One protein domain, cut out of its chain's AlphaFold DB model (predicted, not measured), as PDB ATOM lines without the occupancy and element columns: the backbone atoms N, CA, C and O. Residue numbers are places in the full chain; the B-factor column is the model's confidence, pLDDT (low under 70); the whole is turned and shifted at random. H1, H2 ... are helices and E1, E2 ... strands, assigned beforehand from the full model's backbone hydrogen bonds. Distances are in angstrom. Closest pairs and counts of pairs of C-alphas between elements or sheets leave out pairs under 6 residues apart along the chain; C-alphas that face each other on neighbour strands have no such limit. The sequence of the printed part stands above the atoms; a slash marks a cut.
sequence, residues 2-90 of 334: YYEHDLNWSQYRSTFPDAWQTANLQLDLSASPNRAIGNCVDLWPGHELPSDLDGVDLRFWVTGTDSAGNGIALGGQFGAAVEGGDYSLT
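This is residues 2 to 90 of the 334 residues of an uncharacterized protein of Candidatus Poseidoniales archaeon (UniProt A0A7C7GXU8). Little regular structure: an elongated body mostly of loops, with strand pair E1 and E4 and short helix H1 toward one end, and hairpin E2 and E3 toward the other, where residues 29 to 34 stick out. The 89 printed residues hold E1, H1, E2, E3, E4 in order, mixed in class, 18 residues in named elements; both sheets are antiparallel. It is only just loose, close to compact: radius of gyration of the C-alphas 15.0 A, spans 42 by 25 by 22 A.

E1, residues 2 to 4, neighbours E4, residues 56 to 58, antiparallel; N 3 and O 57 are 2.8 A apart. H1, residues 10 to 15, has every O i to N i+4 pair within hydrogen-bond range. E2, residues 26 to 28, and E3, residues 35 to 37, form a hairpin; N 26 and O 37 are 2.8 A apart.

E1 begins at C-alpha 2 (235.889, 186.780, 178.017); E4 ends at C-alpha 58 (234.747, 191.094, 177.220). H1 spans 8.7 A.

The farthest C-alphas, Ser 51 and Ala 68, are 45.5 A apart. The printed part has no cut. The link E3 to E4 is long. Residues 2 to 10, among others, have pLDDT under 70.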
ATOM      1  N   TYR A   2     236.782 187.144 179.110       55.91
ATOM      2  CA  TYR A   2     235.889 186.780 178.017       55.91
ATOM      3  C   TYR A   2     234.700 185.914 178.455       55.91
ATOM      4  O   TYR A   2     234.847 185.054 179.324       55.91
ATOM      5  N   TYR A   3     233.553 186.091 177.805       56.31
ATOM      6  CA  TYR A   3     232.358 185.273 177.974       56.31
ATOM      7  C   TYR A   3     231.644 185.086 176.641       56.31
ATOM      8  O   TYR A   3     231.167 186.046 176.067       56.31
ATOM      9  N   GLU A   4     231.489 183.857 176.186       49.22
ATOM     10  CA  GLU A   4     230.552 183.524 175.120       49.22
ATOM     11  C   GLU A   4     229.177 183.304 175.771       49.22
ATOM     12  O   GLU A   4     229.108 182.583 176.772       49.22
ATOM     13  N   HIS A   5     228.133 183.979 175.271       53.06
ATOM     14  CA  HIS A   5     226.716 183.845 175.660       53.06
ATOM     15  C   HIS A   5     226.449 183.446 177.131       53.06
ATOM     16  O   HIS A   5     226.430 182.266 177.482       53.06
ATOM     17  N   ASP A   6     226.167 184.422 178.000       53.31
ATOM     18  CA  ASP A   6     225.741 184.163 179.387       53.31
ATOM     19  C   ASP A   6     226.712 183.277 180.198       53.31
ATOM     20  O   ASP A   6     226.314 182.384 180.947       53.31
ATOM     21  N   LEU A   7     228.007 183.607 180.134       55.84
ATOM     22  CA  LEU A   7     229.066 183.080 181.011       55.84
ATOM     23  C   LEU A   7     229.606 181.679 180.658       55.84
ATOM     24  O   LEU A   7     230.276 181.058 181.502       55.84
ATOM     25  N   ASN A   8     229.351 181.182 179.444       56.16
ATOM     26  CA  ASN A   8     229.638 179.799 179.070       56.16
ATOM     27  C   ASN A   8     230.605 179.659 177.886       56.16
ATOM     28  O   ASN A   8     230.359 178.872 176.978       56.16
ATOM     29  N   TRP A   9     231.756 180.340 177.931       68.69
ATOM     30  CA  TRP A   9     232.847 179.991 177.019       68.69
ATOM     31  C   TRP A   9     233.605 178.771 177.546       68.69
ATOM     32  O   TRP A   9     234.497 178.872 178.398       68.69
ATOM     33  N   SER A  10     233.202 177.594 177.073       66.88
ATOM     34  CA  SER A  10     233.768 176.313 177.509       66.88
ATOM     35  C   SER A  10     235.282 176.224 177.266       66.88
ATOM     36  O   SER A  10     236.005 175.716 178.126       66.88
ATOM     37  N   GLN A  11     235.767 176.805 176.164       74.88
ATOM     38  CA  GLN A  11     237.176 176.784 175.774       74.88
ATOM     39  C   GLN A  11     238.063 177.653 176.673       74.88
ATOM     40  O   GLN A  11     239.168 177.244 177.036       74.88
ATOM     41  N   TYR A  12     237.586 178.825 177.106       74.56
ATOM     42  CA  TYR A  12     238.329 179.627 178.082       74.56
ATOM     43  C   TYR A  12     238.450 178.894 179.416       74.56
ATOM     44  O   TYR A  12     239.543 178.813 179.967       74.56
ATOM     45  N   ARG A  13     237.357 178.298 179.917       73.56
ATOM     46  CA  ARG A  13     237.378 177.566 181.198       73.56
ATOM     47  C   ARG A  13     238.267 176.327 181.171       73.56
ATOM     48  O   ARG A  13     238.840 175.985 182.201       73.56
ATOM     49  N   SER A  14     238.363 175.637 180.035       77.25
ATOM     50  CA  SER A  14     239.286 174.506 179.900       77.25
ATOM     51  C   SER A  14     240.745 174.950 179.826       77.25
ATOM     52  O   SER A  14     241.615 174.221 180.289       77.25
ATOM     53  N   THR A  15     241.008 176.125 179.248       78.56
ATOM     54  CA  THR A  15     242.368 176.654 179.052       78.56
ATOM     55  C   THR A  15     242.903 177.316 180.323       78.56
ATOM     56  O   THR A  15     244.034 177.063 180.726       78.56
ATOM     57  N   PHE A  16     242.068 178.101 181.006       80.31
ATOM     58  CA  PHE A  16     242.403 178.814 182.238       80.31
ATOM     59  C   PHE A  16     241.531 178.298 183.395       80.31
ATOM     60  O   PHE A  16     240.439 178.825 183.631       80.31
ATOM     61  N   PRO A  17     241.976 177.243 184.110       68.25
ATOM     62  CA  PRO A  17     241.231 176.665 185.229       68.25
ATOM     63  C   PRO A  17     241.218 177.579 186.460       68.25
ATOM     64  O   PRO A  17     240.258 177.555 187.234       68.25
ATOM     65  N   ASP A  18     242.259 178.398 186.622       66.19
ATOM     66  CA  ASP A  18     242.313 179.455 187.622       66.19
ATOM     67  C   ASP A  18     241.680 180.737 187.094       66.19
ATOM     68  O   ASP A  18     241.735 181.087 185.914       66.19
ATOM     69  N   ALA A  19     241.023 181.429 188.008       64.94
ATOM     70  CA  ALA A  19     240.061 182.431 187.643       64.94
ATOM     71  C   ALA A  19     240.760 183.774 187.342       64.94
ATOM     72  O   ALA A  19     241.384 184.368 188.218       64.94
ATOM     73  N   TRP A  20     240.519 184.272 186.126       71.81
ATOM     74  CA  TRP A  20     240.697 185.655 185.656       71.81
ATOM     75  C   TRP A  20     242.124 186.166 185.481       71.81
ATOM     76  O   TRP A  20     242.932 186.188 186.400       71.81
ATOM     77  N   GLN A  21     242.373 186.746 184.304       78.75
ATOM     78  CA  GLN A  21     243.517 187.628 184.106       78.75
ATOM     79  C   GLN A  21     243.286 188.933 184.874       78.75
ATOM     80  O   GLN A  21     242.245 189.581 184.721       78.75
ATOM     81  N   THR A  22     244.256 189.316 185.703       81.81
ATOM     82  CA  THR A  22     244.209 190.525 186.534       81.81
ATOM     83  C   THR A  22     245.468 191.354 186.336       81.81
ATOM     84  O   THR A  22     246.553 190.798 186.191       81.81
ATOM     85  N   ALA A  23     245.345 192.676 186.418       86.12
ATOM     86  CA  ALA A  23     246.488 193.576 186.474       86.12
ATOM     87  C   ALA A  23     246.289 194.636 187.553       86.12
ATOM     88  O   ALA A  23     245.171 195.068 187.832       86.12
ATOM     89  N   ASN A  24     247.403 195.060 188.146       88.44
ATOM     90  CA  ASN A  24     247.400 196.137 189.122       88.44
ATOM     91  C   ASN A  24     247.196 197.476 188.413       88.44
ATOM     92  O   ASN A  24     247.871 197.776 187.426       88.44
ATOM     93  N   LEU A  25     246.290 198.289 188.951       88.19
ATOM     94  CA  LEU A  25     246.073 199.656 188.496       88.19
ATOM     95  C   LEU A  25     246.800 200.628 189.423       88.19
ATOM     96  O   LEU A  25     246.759 200.501 190.647       88.19
ATOM     97  N   GLN A  26     247.434 201.627 188.828       89.12
ATOM     98  CA  GLN A  26     247.991 202.765 189.532       89.12
ATOM     99  C   GLN A  26     246.927 203.856 189.653       89.12
ATOM    100  O   GLN A  26     246.307 204.251 188.665       89.12
ATOM    101  N   LEU A  27     246.727 204.349 190.874       87.50
ATOM    102  CA  LEU A  27     245.805 205.442 191.155       87.50
ATOM    103  C   LEU A  27     246.512 206.787 190.981       87.50
ATOM    104  O   LEU A  27     247.507 207.068 191.647       87.50
ATOM    105  N   ASP A  28     245.955 207.626 190.118       87.19
ATOM    106  CA  ASP A  28     246.270 209.038 189.992       87.19
ATOM    107  C   ASP A  28     245.164 209.860 190.666       87.19
ATOM    108  O   ASP A  28     244.098 210.118 190.100       87.19
ATOM    109  N   LEU A  29     245.436 210.251 191.912       85.50
ATOM    110  CA  LEU A  29     244.567 211.113 192.717       85.50
ATOM    111  C   LEU A  29     244.786 212.607 192.431       85.50
ATOM    112  O   LEU A  29     244.149 213.449 193.059       85.50
ATOM    113  N   SER A  30     245.729 212.948 191.545       87.69
ATOM    114  CA  SER A  30     245.972 214.330 191.117       87.69
ATOM    115  C   SER A  30     245.129 214.719 189.898       87.69
ATOM    116  O   SER A  30     244.895 215.907 189.666       87.69
ATOM    117  N   ALA A  31     244.635 213.730 189.146       83.94
ATOM    118  CA  ALA A  31     243.674 213.914 188.069       83.94
ATOM    119  C   ALA A  31     242.282 214.307 188.602       83.94
ATOM    120  O   ALA A  31     241.867 213.892 189.681       83.94
ATOM    121  N   SER A  32     241.531 215.091 187.819       81.12
ATOM    122  CA  SER A  32     240.132 215.438 188.103       81.12
ATOM    123  C   SER A  32     239.251 215.059 186.906       81.12
ATOM    124  O   SER A  32     239.298 215.766 185.897       81.12
ATOM    125  N   PRO A  33     238.423 214.000 186.997       82.31
ATOM    126  CA  PRO A  33     238.251 213.102 188.147       82.31
ATOM    127  C   PRO A  33     239.480 212.209 188.400       82.31
ATOM    128  O   PRO A  33     240.295 212.009 187.499       82.31
ATOM    129  N   ASN A  34     239.593 211.660 189.619       83.31
ATOM    130  CA  ASN A  34     240.623 210.672 189.968       83.31
ATOM    131  C   ASN A  34     240.628 209.537 188.936       83.31
ATOM    132  O   ASN A  34     239.564 209.042 188.556       83.31
ATOM    133  N   ARG A  35     241.815 209.093 188.517       85.12
ATOM    134  CA  ARG A  35     241.962 208.091 187.456       85.12
ATOM    135  C   ARG A  35     242.717 206.867 187.956       85.12
ATOM    136  O   ARG A  35     243.666 206.988 188.717       85.12
ATOM    137  N   ALA A  36     242.319 205.688 187.494       85.06
ATOM    138  CA  ALA A  36     243.098 204.461 187.630       85.06
ATOM    139  C   ALA A  36     243.662 204.086 186.253       85.06
ATOM    140  O   ALA A  36     242.925 204.106 185.267       85.06
ATOM    141  N   ILE A  37     244.959 203.790 186.165       86.25
ATOM    142  CA  ILE A  37     245.644 203.470 184.904       86.25
ATOM    143  C   ILE A  37     246.427 202.174 185.086       86.25
ATOM    144  O   ILE A  37     247.075 201.979 186.109       86.25
ATOM    145  N   GLY A  38     246.377 201.289 184.096       85.31
ATOM    146  CA  GLY A  38     247.114 200.029 184.091       85.31
ATOM    147  C   GLY A  38     247.825 199.789 182.769       85.31
ATOM    148  O   GLY A  38     247.561 200.465 181.774       85.31
ATOM    149  N   ASN A  39     248.716 198.802 182.772       83.56
ATOM    150  CA  ASN A  39     249.310 198.271 181.549       83.56
ATOM    151  C   ASN A  39     248.306 197.386 180.799       83.56
ATOM    152  O   ASN A  39     247.319 196.923 181.375       83.56
ATOM    153  N   CYS A  40     248.587 197.124 179.520       80.81
ATOM    154  CA  CYS A  40     247.838 196.140 178.745       80.81
ATOM    155  C   CYS A  40     247.877 194.776 179.442       80.81
ATOM    156  O   CYS A  40     248.925 194.347 179.928       80.81
ATOM    157  N   VAL A  41     246.728 194.108 179.474       83.31
ATOM    158  CA  VAL A  41     246.591 192.748 179.992       83.31
ATOM    159  C   VAL A  41     246.546 191.816 178.799       83.31
ATOM    160  O   VAL A  41     245.698 191.997 177.928       83.31
ATOM    161  N   ASP A  42     247.450 190.841 178.761       80.75
ATOM    162  CA  ASP A  42     247.308 189.727 177.833       80.75
ATOM    163  C   ASP A  42     246.101 188.899 178.272       80.75
ATOM    164  O   ASP A  42     246.029 188.387 179.393       80.75
ATOM    165  N   LEU A  43     245.098 188.861 177.407       80.44
ATOM    166  CA  LEU A  43     243.832 188.221 177.701       80.44
ATOM    167  C   LEU A  43     243.868 186.713 177.398       80.44
ATOM    168  O   LEU A  43     243.000 185.990 177.897       80.44
ATOM    169  N   TRP A  44     244.861 186.241 176.635       81.69
ATOM    170  CA  TRP A  44     245.024 184.843 176.236       81.69
ATOM    171  C   TRP A  44     246.505 184.399 176.293       81.69
ATOM    172  O   TRP A  44     247.089 183.994 175.287       81.69
ATOM    173  N   PRO A  45     247.147 184.472 177.475       81.19
ATOM    174  CA  PRO A  45     248.584 184.265 177.583       81.19
ATOM    175  C   PRO A  45     248.986 182.807 177.366       81.19
ATOM    176  O   PRO A  45     248.405 181.898 177.957       81.19
ATOM    177  N   GLY A  46     250.049 182.598 176.585       77.12
ATOM    178  CA  GLY A  46     250.717 181.299 176.443       77.12
ATOM    179  C   GLY A  46     249.958 180.258 175.618       77.12
ATOM    180  O   GLY A  46     250.324 179.083 175.644       77.12
ATOM    181  N   HIS A  47     248.919 180.673 174.895       78.00
ATOM    182  CA  HIS A  47     248.094 179.800 174.072       78.00
ATOM    183  C   HIS A  47     247.793 180.461 172.725       78.00
ATOM    184  O   HIS A  47     247.774 181.683 172.615       78.00
ATOM    185  N   GLU A  48     247.530 179.651 171.703       76.56
ATOM    186  CA  GLU A  48     247.011 180.157 170.432       76.56
ATOM    187  C   GLU A  48     245.572 180.637 170.620       76.56
ATOM    188  O   GLU A  48     244.761 179.966 171.273       76.56
ATOM    189  N   LEU A  49     245.272 181.819 170.080       77.62
ATOM    190  CA  LEU A  49     243.935 182.396 170.120       77.62
ATOM    191  C   LEU A  49     242.957 181.481 169.364       77.62
ATOM    192  O   LEU A  49     243.236 181.095 168.229       77.62
ATOM    193  N   PRO A  50     241.806 181.129 169.961       75.25
ATOM    194  CA  PRO A  50     240.787 180.358 169.271       75.25
ATOM    195  C   PRO A  50     240.301 181.085 168.019       75.25
ATOM    196  O   PRO A  50     240.106 182.297 168.040       75.25
ATOM    197  N   SER A  51     240.047 180.337 166.946       71.88
ATOM    198  CA  SER A  51     239.462 180.882 165.717       71.88
ATOM    199  C   SER A  51     237.992 181.283 165.879       71.88
ATOM    200  O   SER A  51     237.472 182.048 165.072       71.88
ATOM    201  N   ASP A  52     237.320 180.744 166.898       70.94
ATOM    202  CA  ASP A  52     235.923 181.021 167.216       70.94
ATOM    203  C   ASP A  52     235.841 181.998 168.395       70.94
ATOM    204  O   ASP A  52     235.899 181.615 169.565       70.94
ATOM    205  N   LEU A  53     235.805 183.289 168.060       73.94
ATOM    206  CA  LEU A  53     235.620 184.393 169.008       73.94
ATOM    207  C   LEU A  53     234.265 185.082 168.809       73.94
ATOM    208  O   LEU A  53     234.044 186.168 169.353       73.94
ATOM    209  N   ASP A  54     233.375 184.495 168.005       71.56
ATOM    210  CA  ASP A  54     232.075 185.099 167.742       71.56
ATOM    211  C   ASP A  54     231.188 185.035 168.994       71.56
ATOM    212  O   ASP A  54     231.220 184.081 169.769       71.56
ATOM    213  N   GLY A  55     230.425 186.099 169.250       69.44
ATOM    214  CA  GLY A  55     229.589 186.203 170.453       69.44
ATOM    215  C   GLY A  55     230.348 186.268 171.790       69.44
ATOM    216  O   GLY A  55     229.731 186.084 172.844       69.44
ATOM    217  N   VAL A  56     231.662 186.530 171.775       75.06
ATOM    218  CA  VAL A  56     232.471 186.687 172.991       75.06
ATOM    219  C   VAL A  56     232.405 188.125 173.531       75.06
ATOM    220  O   VAL A  56     232.994 189.059 172.988       75.06
ATOM    221  N   ASP A  57     231.764 188.286 174.686       74.44
ATOM    222  CA  ASP A  57     231.729 189.501 175.497       74.44
ATOM    223  C   ASP A  57     232.976 189.624 176.381       74.44
ATOM    224  O   ASP A  57     233.255 188.778 177.235       74.44
ATOM    225  N   LEU A  58     233.679 190.751 176.286       76.00
ATOM    226  CA  LEU A  58     234.747 191.094 177.220       76.00
ATOM    227  C   LEU A  58     234.214 191.989 178.343       76.00
ATOM    228  O   LEU A  58     233.758 193.103 178.094       76.00
ATOM    229  N   ARG A  59     234.308 191.529 179.597       77.19
ATOM    230  CA  ARG A  59     233.906 192.315 180.776       77.19
ATOM    231  C   ARG A  59     235.061 192.504 181.750       77.19
ATOM    232  O   ARG A  59     235.864 191.591 181.987       77.19
ATOM    233  N   PHE A  60     235.094 193.688 182.348       78.94
ATOM    234  CA  PHE A  60     236.075 194.097 183.344       78.94
ATOM    235  C   PHE A  60     235.367 194.605 184.595       78.94
ATOM    236  O   PHE A  60     234.331 195.262 184.514       78.94
ATOM    237  N   TRP A  61     235.952 194.323 185.750       81.50
ATOM    238  CA  TRP A  61     235.605 194.956 187.016       81.50
ATOM    239  C   TRP A  61     236.907 195.265 187.757       81.50
ATOM    240  O   TRP A  61     237.952 194.658 187.511       81.50
ATOM    241  N   VAL A  62     236.843 196.239 188.648       83.88
ATOM    242  CA  VAL A  62     237.951 196.732 189.451       83.88
ATOM    243  C   VAL A  62     237.680 196.360 190.898       83.88
ATOM    244  O   VAL A  62     236.598 196.598 191.432       83.88
ATOM    245  N   THR A  63     238.684 195.783 191.547       84.75
ATOM    246  CA  THR A  63     238.643 195.496 192.982       84.75
ATOM    247  C   THR A  63     239.793 196.212 193.670       84.75
ATOM    248  O   THR A  63     240.834 196.471 193.070       84.75
ATOM    249  N   GLY A  64     239.588 196.573 194.927       85.69
ATOM    250  CA  GLY A  64     240.581 197.268 195.729       85.69
ATOM    251  C   GLY A  64     240.024 197.576 197.106       85.69
ATOM    252  O   GLY A  64     238.813 197.493 197.321       85.69
ATOM    253  N   THR A  65     240.918 197.905 198.032       87.38
ATOM    254  CA  THR A  65     240.571 198.301 199.397       87.38
ATOM    255  C   THR A  65     241.320 199.570 199.774       87.38
ATOM    256  O   THR A  65     242.460 199.770 199.353       87.38
ATOM    257  N   ASP A  66     240.671 200.450 200.533       84.19
ATOM    258  CA  ASP A  66     241.349 201.582 201.162       84.19
ATOM    259  C   ASP A  66     242.139 201.137 202.411       84.19
ATOM    260  O   ASP A  66     242.113 199.975 202.824       84.19
ATOM    261  N   SER A  67     242.844 202.073 203.048       85.75
ATOM    262  CA  SER A  67     243.614 201.800 204.270       85.75
ATOM    263  C   SER A  67     242.759 201.411 205.484       85.75
ATOM    264  O   SER A  67     243.304 200.912 206.469       85.75
ATOM    265  N   ALA A  68     241.443 201.624 205.431       88.81
ATOM    266  CA  ALA A  68     240.476 201.204 206.440       88.81
ATOM    267  C   ALA A  68     239.800 199.860 206.093       88.81
ATOM    268  O   ALA A  68     238.995 199.363 206.881       88.81
ATOM    269  N   GLY A  69     240.143 199.252 204.951       86.12
ATOM    270  CA  GLY A  69     239.585 197.989 204.472       86.12
ATOM    271  C   GLY A  69     238.261 198.121 203.714       86.12
ATOM    272  O   GLY A  69     237.638 197.102 203.415       86.12
ATOM    273  N   ASN A  70     237.812 199.336 203.386       85.62
ATOM    274  CA  ASN A  70     236.599 199.532 202.596       85.62
ATOM    275  C   ASN A  70     236.866 199.204 201.127       85.62
ATOM    276  O   ASN A  70     237.857 199.653 200.553       85.62
ATOM    277  N   GLY A  71     235.958 198.444 200.515       83.00
ATOM    278  CA  GLY A  71     236.010 198.133 199.089       83.00
ATOM    279  C   GLY A  71     235.685 199.335 198.196       83.00
ATOM    280  O   GLY A  71     235.044 200.297 198.622       83.00
ATOM    281  N   ILE A  72     236.085 199.255 196.927       80.81
ATOM    282  CA  ILE A  72     235.733 200.250 195.906       80.81
ATOM    283  C   ILE A  72     234.230 200.174 195.595       80.81
ATOM    284  O   ILE A  72     233.719 199.134 195.178       80.81
ATOM    285  N   ALA A  73     233.521 201.293 195.752       78.94
ATOM    286  CA  ALA A  73     232.141 201.423 195.294       78.94
ATOM    287  C   ALA A  73     232.091 201.555 193.763       78.94
ATOM    288  O   ALA A  73     232.940 202.218 193.175       78.94
ATOM    289  N   LEU A  74     231.083 200.946 193.127       77.56
ATOM    290  CA  LEU A  74     230.871 200.973 191.668       77.56
ATOM    291  C   LEU A  74     232.019 200.385 190.828       77.56
ATOM    292  O   LEU A  74     232.027 200.549 189.615       77.56
ATOM    293  N   GLY A  75     232.946 199.634 191.428       76.38
ATOM    294  CA  GLY A  75     234.012 198.941 190.692       76.38
ATOM    295  C   GLY A  75     233.518 197.803 189.790       76.38
ATOM    296  O   GLY A  75     234.316 197.191 189.093       76.38
ATOM    297  N   GLY A  76     232.218 197.505 189.783       78.00
ATOM    298  CA  GLY A  76     231.673 196.281 189.201       78.00
ATOM    299  C   GLY A  76     231.907 195.065 190.102       78.00
ATOM    300  O   GLY A  76     232.501 195.148 191.177       78.00
ATOM    301  N   GLN A  77     231.403 193.918 189.669       72.94
ATOM    302  CA  GLN A  77     231.574 192.625 190.330       72.94
ATOM    303  C   GLN A  77     231.549 191.508 189.283       72.94
ATOM    304  O   GLN A  77     231.289 191.746 188.105       72.94
ATOM    305  N   PHE A  78     231.790 190.265 189.696       67.31
ATOM    306  CA  PHE A  78     231.612 189.120 188.804       67.31
ATOM    307  C   PHE A  78     230.242 189.187 188.094       67.31
ATOM    308  O   PHE A  78     229.206 189.350 188.740       67.31
ATOM    309  N   GLY A  79     230.246 189.095 186.761       63.47
ATOM    310  CA  GLY A  79     229.050 189.188 185.912       63.47
ATOM    311  C   GLY A  79     228.526 190.609 185.642       63.47
ATOM    312  O   GLY A  79     227.789 190.796 184.672       63.47
ATOM    313  N   ALA A  80     228.946 191.616 186.415       72.88
ATOM    314  CA  ALA A  80     228.532 193.010 186.264       72.88
ATOM    315  C   ALA A  80     229.751 193.919 186.043       72.88
ATOM    316  O   ALA A  80     230.535 194.168 186.958       72.88
ATOM    317  N   ALA A  81     229.911 194.404 184.813       72.06
ATOM    318  CA  ALA A  81     231.031 195.265 184.453       72.06
ATOM    319  C   ALA A  81     230.995 196.608 185.205       72.06
ATOM    320  O   ALA A  81     229.941 197.049 185.666       72.06
ATOM    321  N   VAL A  82     232.154 197.259 185.309       79.50
ATOM    322  CA  VAL A  82     232.226 198.668 185.717       79.50
ATOM    323  C   VAL A  82     231.481 199.542 184.700       79.50
ATOM    324  O   VAL A  82     231.635 199.363 183.491       79.50
ATOM    325  N   GLU A  83     230.657 200.476 185.177       67.56
ATOM    326  CA  GLU A  83     230.023 201.477 184.314       67.56
ATOM    327  C   GLU A  83     230.973 202.662 184.117       67.56
ATOM    328  O   GLU A  83     231.282 203.396 185.056       67.56
ATOM    329  N   GLY A  84     231.427 202.849 182.876       64.94
ATOM    330  CA  GLY A  84     232.378 203.896 182.508       64.94
ATOM    331  C   GLY A  84     233.840 203.441 182.572       64.94
ATOM    332  O   GLY A  84     234.263 202.718 183.470       64.94
ATOM    333  N   GLY A  85     234.614 203.872 181.577       70.88
ATOM    334  CA  GLY A  85     236.025 203.535 181.400       70.88
ATOM    335  C   GLY A  85     236.393 203.506 179.919       70.88
ATOM    336  O   GLY A  85     235.628 202.999 179.104       70.88
ATOM    337  N   ASP A  86     237.565 204.038 179.580       74.19
ATOM    338  CA  ASP A  86     238.100 203.967 178.221       74.19
ATOM    339  C   ASP A  86     239.000 202.737 178.104       74.19
ATOM    340  O   ASP A  86     240.052 202.659 178.745       74.19
ATOM    341  N   TYR A  87     238.586 201.773 177.286       75.25
ATOM    342  CA  TYR A  87     239.375 200.593 176.957       75.25
ATOM    343  C   TYR A  87     239.472 200.430 175.441       75.25
ATOM    344  O   TYR A  87     238.541 200.729 174.697       75.25
ATOM    345  N   SER A  88     240.618 199.933 174.988       75.88
ATOM    346  CA  SER A  88     240.863 199.586 173.593       75.88
ATOM    347  C   SER A  88     241.330 198.146 173.515       75.88
ATOM    348  O   SER A  88     242.216 197.745 174.274       75.88
ATOM    349  N   LEU A  89     240.772 197.385 172.579       76.31
ATOM    350  CA  LEU A  89     241.324 196.087 172.222       76.31
ATOM    351  C   LEU A  89     242.392 196.280 171.156       76.31
ATOM    352  O   LEU A  89     242.193 196.999 170.177       76.31
ATOM    353  N   THR A  90     243.536 195.645 171.367       75.62
ATOM    354  CA  THR A  90     244.626 195.622 170.400       75.62
ATOM    355  C   THR A  90     244.927 194.171 170.102       75.62
ATOM    356  O   THR A  90     245.360 193.435 170.985       75.62
TER     357      THR A  90